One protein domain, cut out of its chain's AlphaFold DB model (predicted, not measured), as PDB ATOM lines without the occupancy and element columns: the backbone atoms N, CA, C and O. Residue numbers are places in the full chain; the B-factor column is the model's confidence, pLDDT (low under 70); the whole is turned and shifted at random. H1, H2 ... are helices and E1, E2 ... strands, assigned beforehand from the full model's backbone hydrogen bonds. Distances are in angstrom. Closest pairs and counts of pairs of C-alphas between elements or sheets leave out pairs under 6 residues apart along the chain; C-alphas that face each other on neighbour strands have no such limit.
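AT A GLANCE: This is residues 7 to 109 of the 335 residues of the protein "HTH luxR-type domain-containing protein" of Tumebacillus flagellatus (UniProt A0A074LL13). Two lobes stand at opposite ends of an elongated domain, joined by a thin bridge. The first lobe is a small three-stranded sheet, E1 to E3, with H1 packed on one face and the hairpin E4 and E5 next to it; the second is a loose group of three helices, H4, H5 and H6, and the chain passes from one lobe to the other through H2 and the short H3. The printed part has 103 residues, with five named strands followed by six named helices, and its class is mixed, helices and strands. The sheets, in order E1 - E2 - E3 and E4 - E5, are antiparallel. The whole is loose, with a radius of gyration of the C-alphas of 17.9 A and spans of 52 by 29 by 20 A.

IN THESE COORDINATES: Start at C-alpha 7, at (-25.711, 41.832, -11.251), where E1 runs from residue 7 to 9; E2 follows at residues 12 to 15 and E3 at 21 to 23. Next come E4, residues 27 to 30, and E5, residues 33 to 36. At C-alpha 37, (-17.989, 33.159, -7.380), H1 begins and runs 16.1 A to residue 48. Read on through H2, residues 52 to 57, H3, residues 61 to 64, H4, residues 68 to 78 and 15.6 A long, and H5, residues 83 to 89. H6, residues 94 to 109, runs 23.1 A to C-alpha 109 at (-47.957, 48.198, -4.494).

HOW THE PARTS SIT: E1, E2 and E3 form a meander, each strand the antiparallel neighbour of the one before; look for N 7 and O 14 at 2.9 A, and N 13 and O 22 at 2.8 A. H1 is on this sheet at a height of 8.0 A, and the closest C-alphas of E3 and H1, those of Ser 22 and Ala 37, are 5.2 A apart. In the hairpin E4 and E5, N 28 and O 35 are 2.9 A apart. H2 is close to H1 but not clearly touching, with C-alphas 45 and 52 at 6.8 A, and likewise to H4, with C-alphas 57 and 71 at 6.1 A. H5 and H6 touch, by residues 94 to 98 of H6 alone, with C-alphas 87 and 94 closest at 5.3 A and a steep tilt of 65 degrees. H4 and H6 are close but not clearly touching, about perpendicular at 87 degrees, with C-alphas 70 and 100 closest at 7.6 A. In H1, H2, H4, H5 and H6 every O i to N i+4 pair is within hydrogen-bond range; H3 is too short for such a pair.

THE WHOLE: The two C-alphas farthest apart are those of Gly 25 and Ser 93, at 52.9 A. The printed part has no cut, and no link is long. Mean pLDDT of the printed part is 91.6, and no printed residue is under 70.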
ATOM      1  N   ARG A   7     -25.383  42.157  -9.851       92.25
ATOM      2  CA  ARG A   7     -25.711  41.832 -11.251       92.25
ATOM      3  C   ARG A   7     -24.748  40.776 -11.790       92.25
ATOM      4  O   ARG A   7     -23.677  40.590 -11.226       92.25
ATOM      5  N   TYR A   8     -25.157  40.062 -12.833       91.00
ATOM      6  CA  TYR A   8     -24.330  39.058 -13.498       91.00
ATOM      7  C   TYR A   8     -24.309  39.346 -15.000       91.00
ATOM      8  O   TYR A   8     -25.368  39.337 -15.627       91.00
ATOM      9  N   GLU A   9     -23.125  39.641 -15.532       90.00
ATOM     10  CA  GLU A   9     -22.864  40.038 -16.920       90.00
ATOM     11  C   GLU A   9     -21.499  39.469 -17.331       90.00
ATOM     12  O   GLU A   9     -20.583  39.465 -16.516       90.00
ATOM     13  N   ASP A  10     -21.373  38.966 -18.564       90.06
ATOM     14  CA  ASP A  10     -20.110  38.462 -19.135       90.06
ATOM     15  C   ASP A  10     -19.324  37.503 -18.214       90.06
ATOM     16  O   ASP A  10     -18.131  37.670 -17.985       90.06
ATOM     17  N   GLU A  11     -20.011  36.497 -17.656       91.50
ATOM     18  CA  GLU A  11     -19.437  35.513 -16.718       91.50
ATOM     19  C   GLU A  11     -18.877  36.115 -15.414       91.50
ATOM     20  O   GLU A  11     -18.160  35.453 -14.667       91.50
ATOM     21  N   GLN A  12     -19.264  37.343 -15.070       94.12
ATOM     22  CA  GLN A  12     -18.846  38.028 -13.850       94.12
ATOM     23  C   GLN A  12     -20.043  38.476 -13.014       94.12
ATOM     24  O   GLN A  12     -21.061  38.951 -13.518       94.12
ATOM     25  N   TYR A  13     -19.922  38.336 -11.698       92.75
ATOM     26  CA  TYR A  13     -20.826  38.932 -10.727       92.75
ATOM     27  C   TYR A  13     -20.267  40.287 -10.301       92.75
ATOM     28  O   TYR A  13     -19.122  40.366  -9.870       92.75
ATOM     29  N   PHE A  14     -21.083  41.336 -10.349       92.88
ATOM     30  CA  PHE A  14     -20.721  42.680  -9.896       92.88
ATOM     31  C   PHE A  14     -21.575  43.078  -8.703       92.88
ATOM     32  O   PHE A  14     -22.806  42.953  -8.751       92.88
ATOM     33  N   CYS A  15     -20.942  43.597  -7.654       92.44
ATOM     34  CA  CYS A  15     -21.663  44.208  -6.549       92.44
ATOM     35  C   CYS A  15     -22.436  45.436  -7.055       92.44
ATOM     36  O   CYS A  15     -21.930  46.229  -7.844       92.44
ATOM     37  N   MET A  16     -23.682  45.610  -6.609       89.75
ATOM     38  CA  MET A  16     -24.487  46.783  -6.983       89.75
ATOM     39  C   MET A  16     -24.180  48.019  -6.128       89.75
ATOM     40  O   MET A  16     -24.736  49.083  -6.389       89.75
ATOM     41  N   PHE A  17     -23.332  47.878  -5.107       89.12
ATOM     42  CA  PHE A  17     -23.083  48.904  -4.093       89.12
ATOM     43  C   PHE A  17     -21.620  49.377  -4.046       89.12
ATOM     44  O   PHE A  17     -21.331  50.382  -3.403       89.12
ATOM     45  N   CYS A  18     -20.699  48.682  -4.724       90.75
ATOM     46  CA  CYS A  18     -19.288  49.061  -4.834       90.75
ATOM     47  C   CYS A  18     -18.644  48.467  -6.102       90.75
ATOM     48  O   CYS A  18     -19.313  47.825  -6.906       90.75
ATOM     49  N   GLU A  19     -17.335  48.665  -6.274       90.81
ATOM     50  CA  GLU A  19     -16.571  48.226  -7.454       90.81
ATOM     51  C   GLU A  19     -16.143  46.743  -7.414       90.81
ATOM     52  O   GLU A  19     -15.439  46.270  -8.307       90.81
ATOM     53  N   ALA A  20     -16.550  45.984  -6.392       91.31
ATOM     54  CA  ALA A  20     -16.176  44.580  -6.258       91.31
ATOM     55  C   ALA A  20     -16.838  43.691  -7.324       91.31
ATOM     56  O   ALA A  20     -18.022  43.837  -7.649       91.31
ATOM     57  N   SER A  21     -16.083  42.706  -7.811       94.44
ATOM     58  CA  SER A  21     -16.562  41.682  -8.739       94.44
ATOM     59  C   SER A  21     -15.985  40.302  -8.418       94.44
ATOM     60  O   SER A  21     -14.936  40.183  -7.780       94.44
ATOM     61  N   SER A  22     -16.690  39.252  -8.835       93.06
ATOM     62  CA  SER A  22     -16.217  37.868  -8.787       93.06
ATOM     63  C   SER A  22     -16.498  37.153 -10.107       93.06
ATOM     64  O   SER A  22     -17.594  37.225 -10.655       93.06
ATOM     65  N   GLU A  23     -15.498  36.457 -10.629       94.06
ATOM     66  CA  GLU A  23     -15.511  35.809 -11.936       94.06
ATOM     67  C   GLU A  23     -15.968  34.358 -11.814       94.06
ATOM     68  O   GLU A  23     -15.513  33.606 -10.949       94.06
ATOM     69  N   GLN A  24     -16.898  33.952 -12.671       94.25
ATOM     70  CA  GLN A  24     -17.423  32.599 -12.682       94.25
ATOM     71  C   GLN A  24     -16.327  31.579 -13.007       94.25
ATOM     72  O   GLN A  24     -15.451  31.801 -13.831       94.25
ATOM     73  N   GLY A  25     -16.382  30.425 -12.341       90.00
ATOM     74  CA  GLY A  25     -15.363  29.383 -12.482       90.00
ATOM     75  C   GLY A  25     -14.123  29.614 -11.613       90.00
ATOM     76  O   GLY A  25     -13.380  28.664 -11.373       90.00
ATOM     77  N   VAL A  26     -13.941  30.817 -11.057       92.75
ATOM     78  CA  VAL A  26     -12.917  31.090 -10.044       92.75
ATOM     79  C   VAL A  26     -13.426  30.682  -8.660       92.75
ATOM     80  O   VAL A  26     -14.587  30.899  -8.301       92.75
ATOM     81  N   ILE A  27     -12.539  30.067  -7.875       94.12
ATOM     82  CA  ILE A  27     -12.800  29.668  -6.491       94.12
ATOM     83  C   ILE A  27     -12.138  30.676  -5.556       94.12
ATOM     84  O   ILE A  27     -10.941  30.938  -5.654       94.12
ATOM     85  N   TYR A  28     -12.920  31.195  -4.617       92.62
ATOM     86  CA  TYR A  28     -12.509  32.227  -3.676       92.62
ATOM     87  C   TYR A  28     -12.308  31.614  -2.282       92.62
ATOM     88  O   TYR A  28     -13.285  31.177  -1.667       92.62
ATOM     89  N   PRO A  29     -11.062  31.534  -1.780       92.19
ATOM     90  CA  PRO A  29     -10.787  31.064  -0.427       92.19
ATOM     91  C   PRO A  29     -11.058  32.162   0.607       92.19
ATOM     92  O   PRO A  29     -10.537  33.270   0.500       92.19
ATOM     93  N   GLU A  30     -11.821  31.842   1.649       89.25
ATOM     94  CA  GLU A  30     -12.113  32.745   2.765       89.25
ATOM     95  C   GLU A  30     -12.293  31.933   4.059       89.25
ATOM     96  O   GLU A  30     -13.057  30.970   4.091       89.25
ATOM     97  N   ASP A  31     -11.571  32.292   5.127       87.25
ATOM     98  CA  ASP A  31     -11.600  31.607   6.437       87.25
ATOM     99  C   ASP A  31     -11.373  30.081   6.367       87.25
ATOM    100  O   ASP A  31     -11.946  29.305   7.129       87.25
ATOM    101  N   GLY A  32     -10.543  29.629   5.420       88.50
ATOM    102  CA  GLY A  32     -10.266  28.205   5.199       88.50
ATOM    103  C   GLY A  32     -11.369  27.443   4.454       88.50
ATOM    104  O   GLY A  32     -11.252  26.232   4.276       88.50
ATOM    105  N   VAL A  33     -12.413  28.130   3.986       92.94
ATOM    106  CA  VAL A  33     -13.491  27.564   3.167       92.94
ATOM    107  C   VAL A  33     -13.381  28.091   1.738       92.94
ATOM    108  O   VAL A  33     -13.053  29.252   1.506       92.94
ATOM    109  N   LEU A  34     -13.635  27.220   0.763       94.00
ATOM    110  CA  LEU A  34     -13.627  27.556  -0.657       94.00
ATOM    111  C   LEU A  34     -15.051  27.856  -1.128       94.00
ATOM    112  O   LEU A  34     -15.946  27.026  -0.959       94.00
ATOM    113  N   TYR A  35     -15.250  29.021  -1.739       93.56
ATOM    114  CA  TYR A  35     -16.541  29.461  -2.258       93.56
ATOM    115  C   TYR A  35     -16.512  29.608  -3.775       93.56
ATOM    116  O   TYR A  35     -15.526  30.069  -4.348       93.56
ATOM    117  N   ASP A  36     -17.619  29.254  -4.426       94.88
ATOM    118  CA  ASP A  36     -17.855  29.658  -5.808       94.88
ATOM    119  C   ASP A  36     -18.062  31.181  -5.908       94.88
ATOM    120  O   ASP A  36     -18.387  31.852  -4.923       94.88
ATOM    121  N   ALA A  37     -17.895  31.726  -7.111       93.06
ATOM    122  CA  ALA A  37     -17.989  33.159  -7.380       93.06
ATOM    123  C   ALA A  37     -19.304  33.807  -6.910       93.06
ATOM    124  O   ALA A  37     -19.291  34.924  -6.383       93.06
ATOM    125  N   GLN A  38     -20.437  33.110  -7.045       93.88
ATOM    126  CA  GLN A  38     -21.737  33.627  -6.622       93.88
ATOM    127  C   GLN A  38     -21.818  33.699  -5.094       93.88
ATOM    128  O   GLN A  38     -22.314  34.680  -4.529       93.88
ATOM    129  N   LYS A  39     -21.359  32.652  -4.402       93.75
ATOM    130  CA  LYS A  39     -21.347  32.600  -2.941       93.75
ATOM    131  C   LYS A  39     -20.340  33.590  -2.357       93.75
ATOM    132  O   LYS A  39     -20.674  34.236  -1.365       93.75
ATOM    133  N   ALA A  40     -19.191  33.770  -3.004       93.81
ATOM    134  CA  ALA A  40     -18.211  34.798  -2.669       93.81
ATOM    135  C   ALA A  40     -18.822  36.206  -2.747       93.81
ATOM    136  O   ALA A  40     -18.703  36.978  -1.800       93.81
ATOM    137  N   MET A  41     -19.583  36.514  -3.807       94.62
ATOM    138  CA  MET A  41     -20.275  37.804  -3.933       94.62
ATOM    139  C   MET A  41     -21.318  38.024  -2.828       94.62
ATOM    140  O   MET A  41     -21.400  39.103  -2.245       94.62
ATOM    141  N   LYS A  42     -22.109  36.997  -2.488       93.12
ATOM    142  CA  LYS A  42     -23.067  37.093  -1.372       93.12
ATOM    143  C   LYS A  42     -22.366  37.378  -0.042       93.12
ATOM    144  O   LYS A  42     -22.821  38.246   0.696       93.12
ATOM    145  N   ARG A  43     -21.252  36.687   0.238       93.81
ATOM    146  CA  ARG A  43     -20.447  36.923   1.446       93.81
ATOM    147  C   ARG A  43     -19.845  38.327   1.467       93.81
ATOM    148  O   ARG A  43     -19.871  38.969   2.509       93.81
ATOM    149  N   HIS A  44     -19.360  38.821   0.329       93.81
ATOM    150  CA  HIS A  44     -18.895  40.201   0.198       93.81
ATOM    151  C   HIS A  44     -19.995  41.203   0.583       93.81
ATOM    152  O   HIS A  44     -19.753  42.068   1.419       93.81
ATOM    153  N   ILE A  45     -21.220  41.047   0.063       93.38
ATOM    154  CA  ILE A  45     -22.347  41.929   0.411       93.38
ATOM    155  C   ILE A  45     -22.672  41.856   1.909       93.38
ATOM    156  O   ILE A  45     -22.900  42.887   2.538       93.38
ATOM    157  N   GLU A  46     -22.680  40.659   2.497       92.19
ATOM    158  CA  GLU A  46     -22.918  40.477   3.936       92.19
ATOM    159  C   GLU A  46     -21.821  41.132   4.796       92.19
ATOM    160  O   GLU A  46     -22.119  41.713   5.837       92.19
ATOM    161  N   ARG A  47     -20.555  41.087   4.368       92.56
ATOM    162  CA  ARG A  47     -19.422  41.632   5.132       92.56
ATOM    163  C   ARG A  47     -19.243  43.136   4.974       92.56
ATOM    164  O   ARG A  47     -19.099  43.835   5.971       92.56
ATOM    165  N   GLU A  48     -19.235  43.618   3.738       92.81
ATOM    166  CA  GLU A  48     -18.914  45.011   3.411       92.81
ATOM    167  C   GLU A  48     -20.149  45.918   3.473       92.81
ATOM    168  O   GLU A  48     -20.032  47.126   3.675       92.81
ATOM    169  N   HIS A  49     -21.350  45.351   3.315       92.06
ATOM    170  CA  HIS A  49     -22.603  46.113   3.290       92.06
ATOM    171  C   HIS A  49     -23.633  45.638   4.332       92.06
ATOM    172  O   HIS A  49     -24.728  46.198   4.426       92.06
ATOM    173  N   GLY A  50     -23.298  44.622   5.138       90.44
ATOM    174  CA  GLY A  50     -24.146  44.048   6.187       90.44
ATOM    175  C   GLY A  50     -25.246  43.135   5.642       90.44
ATOM    176  O   GLY A  50     -25.317  41.950   5.950       90.44
ATOM    177  N   SER A  51     -26.135  43.687   4.821       90.75
ATOM    178  CA  SER A  51     -27.164  42.934   4.103       90.75
ATOM    179  C   SER A  51     -27.608  43.705   2.865       90.75
ATOM    180  O   SER A  51     -27.401  44.913   2.775       90.75
ATOM    181  N   VAL A  52     -28.293  43.042   1.930       91.50
ATOM    182  CA  VAL A  52     -28.894  43.731   0.771       91.50
ATOM    183  C   VAL A  52     -29.858  44.830   1.230       91.50
ATOM    184  O   VAL A  52     -29.867  45.914   0.655       91.50
ATOM    185  N   LEU A  53     -30.642  44.585   2.287       91.12
ATOM    186  CA  LEU A  53     -31.561  45.588   2.826       91.12
ATOM    187  C   LEU A  53     -30.802  46.790   3.395       91.12
ATOM    188  O   LEU A  53     -31.134  47.923   3.067       91.12
ATOM    189  N   THR A  54     -29.791  46.544   4.226       90.06
ATOM    190  CA  THR A  54     -28.962  47.596   4.830       90.06
ATOM    191  C   THR A  54     -28.273  48.425   3.750       90.06
ATOM    192  O   THR A  54     -28.322  49.650   3.796       90.06
ATOM    193  N   ALA A  55     -27.723  47.765   2.729       91.25
ATOM    194  CA  ALA A  55     -27.110  48.417   1.580       91.25
ATOM    195  C   ALA A  55     -28.105  49.320   0.833       91.25
ATOM    196  O   ALA A  55     -27.794  50.469   0.531       91.25
ATOM    197  N   LEU A  56     -29.328  48.831   0.583       91.62
ATOM    198  CA  LEU A  56     -30.382  49.600  -0.084       91.62
ATOM    199  C   LEU A  56     -30.891  50.773   0.761       91.62
ATOM    200  O   LEU A  56     -31.174  51.832   0.209       91.62
ATOM    201  N   LEU A  57     -31.004  50.611   2.081       91.06
ATOM    202  CA  LEU A  57     -31.401  51.691   2.990       91.06
ATOM    203  C   LEU A  57     -30.293  52.737   3.179       91.06
ATOM    204  O   LEU A  57     -30.603  53.884   3.491       91.06
ATOM    205  N   GLY A  58     -29.031  52.360   2.962       88.38
ATOM    206  CA  GLY A  58     -27.883  53.268   2.959       88.38
ATOM    207  C   GLY A  58     -27.770  54.135   1.702       88.38
ATOM    208  O   GLY A  58     -27.020  55.112   1.704       88.38
ATOM    209  N   LEU A  59     -28.518  53.820   0.638       87.44
ATOM    210  CA  LEU A  59     -28.608  54.680  -0.540       87.44
ATOM    211  C   LEU A  59     -29.298  56.009  -0.188       87.44
ATOM    212  O   LEU A  59     -30.170  56.086   0.682       87.44
ATOM    213  N   GLY A  60     -28.924  57.077  -0.890       82.88
ATOM    214  CA  GLY A  60     -29.441  58.415  -0.627       82.88
ATOM    215  C   GLY A  60     -30.947  58.571  -0.890       82.88
ATOM    216  O   GLY A  60     -31.640  57.720  -1.462       82.88
ATOM    217  N   LYS A  61     -31.489  59.720  -0.464       86.62
ATOM    218  CA  LYS A  61     -32.902  60.075  -0.687       86.62
ATOM    219  C   LYS A  61     -33.241  60.188  -2.178       86.62
ATOM    220  O   LYS A  61     -34.391  59.949  -2.538       86.62
ATOM    221  N   LYS A  62     -32.283  60.570  -3.032       84.81
ATOM    222  CA  LYS A  62     -32.512  60.708  -4.480       84.81
ATOM    223  C   LYS A  62     -32.769  59.350  -5.132       84.81
ATOM    224  O   LYS A  62     -33.600  59.250  -6.023       84.81
ATOM    225  N   GLU A  63     -32.094  58.323  -4.642       85.56
ATOM    226  CA  GLU A  63     -32.112  56.963  -5.159       85.56
ATOM    227  C   GLU A  63     -33.312  56.180  -4.615       85.56
ATOM    228  O   GLU A  63     -34.015  55.504  -5.361       85.56
ATOM    229  N   THR A  64     -33.577  56.286  -3.310       88.06
ATOM    230  CA  THR A  64     -34.623  55.492  -2.635       88.06
ATOM    231  C   THR A  64     -35.974  56.200  -2.555       88.06
ATOM    232  O   THR A  64     -37.018  55.567  -2.375       88.06
ATOM    233  N   GLY A  65     -35.981  57.533  -2.617       89.44
ATOM    234  CA  GLY A  65     -37.159  58.346  -2.327       89.44
ATOM    235  C   GLY A  65     -37.678  58.186  -0.891       89.44
ATOM    236  O   GLY A  65     -38.868  58.426  -0.658       89.44
ATOM    237  N   LEU A  66     -36.843  57.728   0.052       91.81
ATOM    238  CA  LEU A  66     -37.204  57.518   1.457       91.81
ATOM    239  C   LEU A  66     -36.684  58.652   2.347       91.81
ATOM    240  O   LEU A  66     -35.540  59.097   2.233       91.81
ATOM    241  N   THR A  67     -37.526  59.116   3.272       91.12
ATOM    242  CA  THR A  67     -37.097  60.029   4.341       91.12
ATOM    243  C   THR A  67     -36.264  59.290   5.391       91.12
ATOM    244  O   THR A  67     -36.320  58.065   5.481       91.12
ATOM    245  N   GLU A  68     -35.512  60.029   6.213       88.94
ATOM    246  CA  GLU A  68     -34.748  59.448   7.332       88.94
ATOM    247  C   GLU A  68     -35.653  58.617   8.252       88.94
ATOM    248  O   GLU A  68     -35.393  57.448   8.506       88.94
ATOM    249  N   THR A  69     -36.803  59.177   8.636       89.56
ATOM    250  CA  THR A  69     -37.796  58.487   9.466       89.56
ATOM    251  C   THR A  69     -38.292  57.190   8.824       89.56
ATOM    252  O   THR A  69     -38.453  56.187   9.511       89.56
ATOM    253  N   GLN A  70     -38.525  57.175   7.507       92.25
ATOM    254  CA  GLN A  70     -38.956  55.964   6.801       92.25
ATOM    255  C   GLN A  70     -37.860  54.894   6.771       92.25
ATOM    256  O   GLN A  70     -38.183  53.717   6.913       92.25
ATOM    257  N   ARG A  71     -36.587  55.289   6.622       93.12
ATOM    258  CA  ARG A  71     -35.444  54.366   6.681       93.12
ATOM    259  C   ARG A  71     -35.354  53.699   8.053       93.12
ATOM    260  O   ARG A  71     -35.423  52.476   8.121       93.12
ATOM    261  N   THR A  72     -35.363  54.483   9.131       91.31
ATOM    262  CA  THR A  72     -35.351  53.953  10.507       91.31
ATOM    263  C   THR A  72     -36.533  53.014  10.782       91.31
ATOM    264  O   THR A  72     -36.376  51.962  11.399       91.31
ATOM    265  N   LEU A  73     -37.736  53.350  10.301       93.06
ATOM    266  CA  LEU A  73     -38.906  52.478  10.461       93.06
ATOM    267  C   LEU A  73     -38.739  51.137   9.730       93.06
ATOM    268  O   LEU A  73     -39.098  50.099  10.283       93.06
ATOM    269  N   LEU A  74     -38.184  51.140   8.514       93.88
ATOM    270  CA  LEU A  74     -37.920  49.917   7.749       93.88
ATOM    271  C   LEU A  74     -36.865  49.029   8.426       93.88
ATOM    272  O   LEU A  74     -37.036  47.810   8.435       93.88
ATOM    273  N   GLU A  75     -35.837  49.614   9.046       92.25
ATOM    274  CA  GLU A  75     -34.861  48.872   9.860       92.25
ATOM    275  C   GLU A  75     -35.539  48.175  11.042       92.25
ATOM    276  O   GLU A  75     -35.331  46.981  11.267       92.25
ATOM    277  N   TYR A  76     -36.419  48.879  11.761       94.00
ATOM    278  CA  TYR A  76     -37.151  48.266  12.867       94.00
ATOM    279  C   TYR A  76     -38.132  47.183  12.416       94.00
ATOM    280  O   TYR A  76     -38.284  46.175  13.108       94.00
ATOM    281  N   PHE A  77     -38.774  47.352  11.257       92.44
ATOM    282  CA  PHE A  77     -39.624  46.309  10.685       92.44
ATOM    283  C   PHE A  77     -38.819  45.059  10.331       92.44
ATOM    284  O   PHE A  77     -39.287  43.952  10.591       92.44
ATOM    285  N   ALA A  78     -37.616  45.224   9.779       91.19
ATOM    286  CA  ALA A  78     -36.732  44.113   9.447       91.19
ATOM    287  C   ALA A  78     -36.178  43.405  10.690       91.19
ATOM    288  O   ALA A  78     -36.062  42.182  10.695       91.19
ATOM    289  N   ALA A  79     -35.909  44.154  11.762       90.62
ATOM    290  CA  ALA A  79     -35.513  43.606  13.057       90.62
ATOM    291  C   ALA A  79     -36.669  42.923  13.822       90.62
ATOM    292  O   ALA A  79     -36.438  42.331  14.874       90.62
ATOM    293  N   GLY A  80     -37.905  42.985  13.310       93.12
ATOM    294  CA  GLY A  80     -39.058  42.286  13.878       93.12
ATOM    295  C   GLY A  80     -39.709  42.975  15.079       93.12
ATOM    296  O   GLY A  80     -40.493  42.338  15.782       93.12
ATOM    297  N   TYR A  81     -39.426  44.260  15.318       94.00
ATOM    298  CA  TYR A  81     -40.079  45.008  16.395       94.00
ATOM    299  C   TYR A  81     -41.583  45.176  16.137       94.00
ATOM    300  O   TYR A  81     -42.030  45.418  15.010       94.00
ATOM    301  N   SER A  82     -42.373  45.094  17.207       94.06
ATOM    302  CA  SER A  82     -43.805  45.383  17.173       94.06
ATOM    303  C   SER A  82     -44.076  46.881  17.019       94.06
ATOM    304  O   SER A  82     -43.276  47.724  17.424       94.06
ATOM    305  N   ASP A  83     -45.251  47.241  16.498       92.56
ATOM    306  CA  ASP A  83     -45.623  48.651  16.305       92.56
ATOM    307  C   ASP A  83     -45.575  49.465  17.617       92.56
ATOM    308  O   ASP A  83     -45.273  50.658  17.595       92.56
ATOM    309  N   ALA A  84     -45.840  48.824  18.764       93.12
ATOM    310  CA  ALA A  84     -45.766  49.454  20.083       93.12
ATOM    311  C   ALA A  84     -44.319  49.726  20.526       93.12
ATOM    312  O   ALA A  84     -44.023  50.805  21.040       93.12
ATOM    313  N   GLU A  85     -43.406  48.783  20.291       94.38
ATOM    314  CA  GLU A  85     -41.980  48.969  20.578       94.38
ATOM    315  C   GLU A  85     -41.366  50.038  19.678       94.38
ATOM    316  O   GLU A  85     -40.570  50.853  20.142       94.38
ATOM    317  N   ILE A  86     -41.774  50.073  18.407       93.44
ATOM    318  CA  ILE A  86     -41.330  51.084  17.447       93.44
ATOM    319  C   ILE A  86     -41.800  52.467  17.882       93.44
ATOM    320  O   ILE A  86     -40.984  53.378  17.948       93.44
ATOM    321  N   ALA A  87     -43.077  52.612  18.244       93.94
ATOM    322  CA  ALA A  87     -43.634  53.872  18.731       93.94
ATOM    323  C   ALA A  87     -42.844  54.417  19.934       93.94
ATOM    324  O   ALA A  87     -42.484  55.594  19.963       93.94
ATOM    325  N   SER A  88     -42.498  53.539  20.880       92.94
ATOM    326  CA  SER A  88     -41.655  53.881  22.032       92.94
ATOM    327  C   SER A  88     -40.241  54.313  21.617       92.94
ATOM    328  O   SER A  88     -39.759  55.357  22.052       92.94
ATOM    329  N   LYS A  89     -39.587  53.564  20.716       92.12
ATOM    330  CA  LYS A  89     -38.218  53.849  20.247       92.12
ATOM    331  C   LYS A  89     -38.106  55.126  19.417       92.12
ATOM    332  O   LYS A  89     -37.100  55.819  19.518       92.12
ATOM    333  N   THR A  90     -39.112  55.439  18.605       88.50
ATOM    334  CA  THR A  90     -39.114  56.628  17.738       88.50
ATOM    335  C   THR A  90     -39.751  57.850  18.396       88.50
ATOM    336  O   THR A  90     -39.890  58.882  17.741       88.50
ATOM    337  N   GLY A  91     -40.201  57.747  19.653       89.62
ATOM    338  CA  GLY A  91     -40.944  58.815  20.332       89.62
ATOM    339  C   GLY A  91     -42.224  59.225  19.592       89.62
ATOM    340  O   GLY A  91     -42.623  60.386  19.633       89.62
ATOM    341  N   SER A  92     -42.840  58.299  18.852       88.94
ATOM    342  CA  SER A  92     -44.019  58.539  18.011       88.94
ATOM    343  C   SER A  92     -45.257  57.847  18.582       88.94
ATOM    344  O   SER A  92     -45.157  56.955  19.419       88.94
ATOM    345  N   SER A  93     -46.455  58.215  18.118       93.06
ATOM    346  CA  SER A  93     -47.674  57.507  18.529       93.06
ATOM    347  C   SER A  93     -47.814  56.151  17.818       93.06
ATOM    348  O   SER A  93     -47.380  55.986  16.676       93.06
ATOM    349  N   LEU A  94     -48.497  55.190  18.452       91.38
ATOM    350  CA  LEU A  94     -48.823  53.890  17.845       91.38
ATOM    351  C   LEU A  94     -49.585  54.046  16.516       91.38
ATOM    352  O   LEU A  94     -49.327  53.323  15.552       91.38
ATOM    353  N   SER A  95     -50.500  55.017  16.448       88.44
ATOM    354  CA  SER A  95     -51.250  55.345  15.232       88.44
ATOM    355  C   SER A  95     -50.333  55.858  14.119       88.44
ATOM    356  O   SER A  95     -50.491  55.463  12.967       88.44
ATOM    357  N   THR A  96     -49.329  56.672  14.457       89.19
ATOM    358  CA  THR A  96     -48.329  57.179  13.505       89.19
ATOM    359  C   THR A  96     -47.535  56.035  12.871       89.19
ATOM    360  O   THR A  96     -47.406  55.986  11.649       89.19
ATOM    361  N   VAL A  97     -47.061  55.074  13.672       92.75
ATOM    362  CA  VAL A  97     -46.302  53.913  13.169       92.75
ATOM    363  C   VAL A  97     -47.156  53.045  12.244       92.75
ATOM    364  O   VAL A  97     -46.712  52.684  11.153       92.75
ATOM    365  N   ARG A  98     -48.408  52.765  12.634       89.69
ATOM    366  CA  ARG A  98     -49.354  52.026  11.785       89.69
ATOM    367  C   ARG A  98     -49.586  52.738  10.458       89.69
ATOM    368  O   ARG A  98     -49.480  52.106   9.411       89.69
ATOM    369  N   ASN A  99     -49.828  54.047  10.487       91.75
ATOM    370  CA  ASN A  99     -50.029  54.844   9.276       91.75
ATOM    371  C   ASN A  99     -48.807  54.784   8.352       91.75
ATOM    372  O   ASN A  99     -48.966  54.562   7.153       91.75
ATOM    373  N   HIS A 100     -47.589  54.895   8.893       92.81
ATOM    374  CA  HIS A 100     -46.374  54.716   8.098       92.81
ATOM    375  C   HIS A 100     -46.279  53.321   7.480       92.81
ATOM    376  O   HIS A 100     -45.944  53.205   6.303       92.81
ATOM    377  N   ARG A 101     -46.610  52.267   8.233       91.38
ATOM    378  CA  ARG A 101     -46.626  50.893   7.719       91.38
ATOM    379  C   ARG A 101     -47.599  50.751   6.545       91.38
ATOM    380  O   ARG A 101     -47.216  50.209   5.511       91.38
ATOM    381  N   PHE A 102     -48.824  51.260   6.677       92.00
ATOM    382  CA  PHE A 102     -49.812  51.252   5.594       92.00
ATOM    383  C   PHE A 102     -49.327  52.040   4.373       92.00
ATOM    384  O   PHE A 102     -49.343  51.506   3.268       92.00
ATOM    385  N   ALA A 103     -48.825  53.261   4.570       91.44
ATOM    386  CA  ALA A 103     -48.331  54.103   3.483       91.44
ATOM    387  C   ALA A 103     -47.147  53.468   2.734       91.44
ATOM    388  O   ALA A 103     -47.093  53.515   1.507       91.44
ATOM    389  N   LEU A 104     -46.213  52.826   3.447       93.25
ATOM    390  CA  LEU A 104     -45.080  52.122   2.835       93.25
ATOM    391  C   LEU A 104     -45.538  50.898   2.030       93.25
ATOM    392  O   LEU A 104     -45.029  50.664   0.935       93.25
ATOM    393  N   ARG A 105     -46.525  50.145   2.532       92.12
ATOM    394  CA  ARG A 105     -47.114  49.008   1.803       92.12
ATOM    395  C   ARG A 105     -47.894  49.444   0.571       92.12
ATOM    396  O   ARG A 105     -47.866  48.749  -0.441       92.12
ATOM    397  N   GLU A 106     -48.568  50.582   0.643       93.50
ATOM    398  CA  GLU A 106     -49.254  51.161  -0.508       93.50
ATOM    399  C   GLU A 106     -48.250  51.632  -1.565       93.50
ATOM    400  O   GLU A 106     -48.353  51.250  -2.731       93.50
ATOM    401  N   LYS A 107     -47.190  52.336  -1.149       92.62
ATOM    402  CA  LYS A 107     -46.088  52.734  -2.036       92.62
ATOM    403  C   LYS A 107     -45.424  51.525  -2.707       92.62
ATOM    404  O   LYS A 107     -45.122  51.581  -3.895       92.62
ATOM    405  N   GLU A 108     -45.240  50.414  -1.987       93.44
ATOM    406  CA  GLU A 108     -44.747  49.146  -2.549       93.44
ATOM    407  C   GLU A 108     -45.663  48.624  -3.672       93.44
ATOM    408  O   GLU A 108     -45.179  48.241  -4.740       93.44
ATOM    409  N   ARG A 109     -46.988  48.628  -3.468       92.31
ATOM    410  CA  ARG A 109     -47.957  48.198  -4.494       92.31
ATOM    411  C   ARG A 109     -47.913  49.101  -5.721       92.31
ATOM    412  O   ARG A 109     -47.841  48.595  -6.840       92.31
TER     413      ARG A 109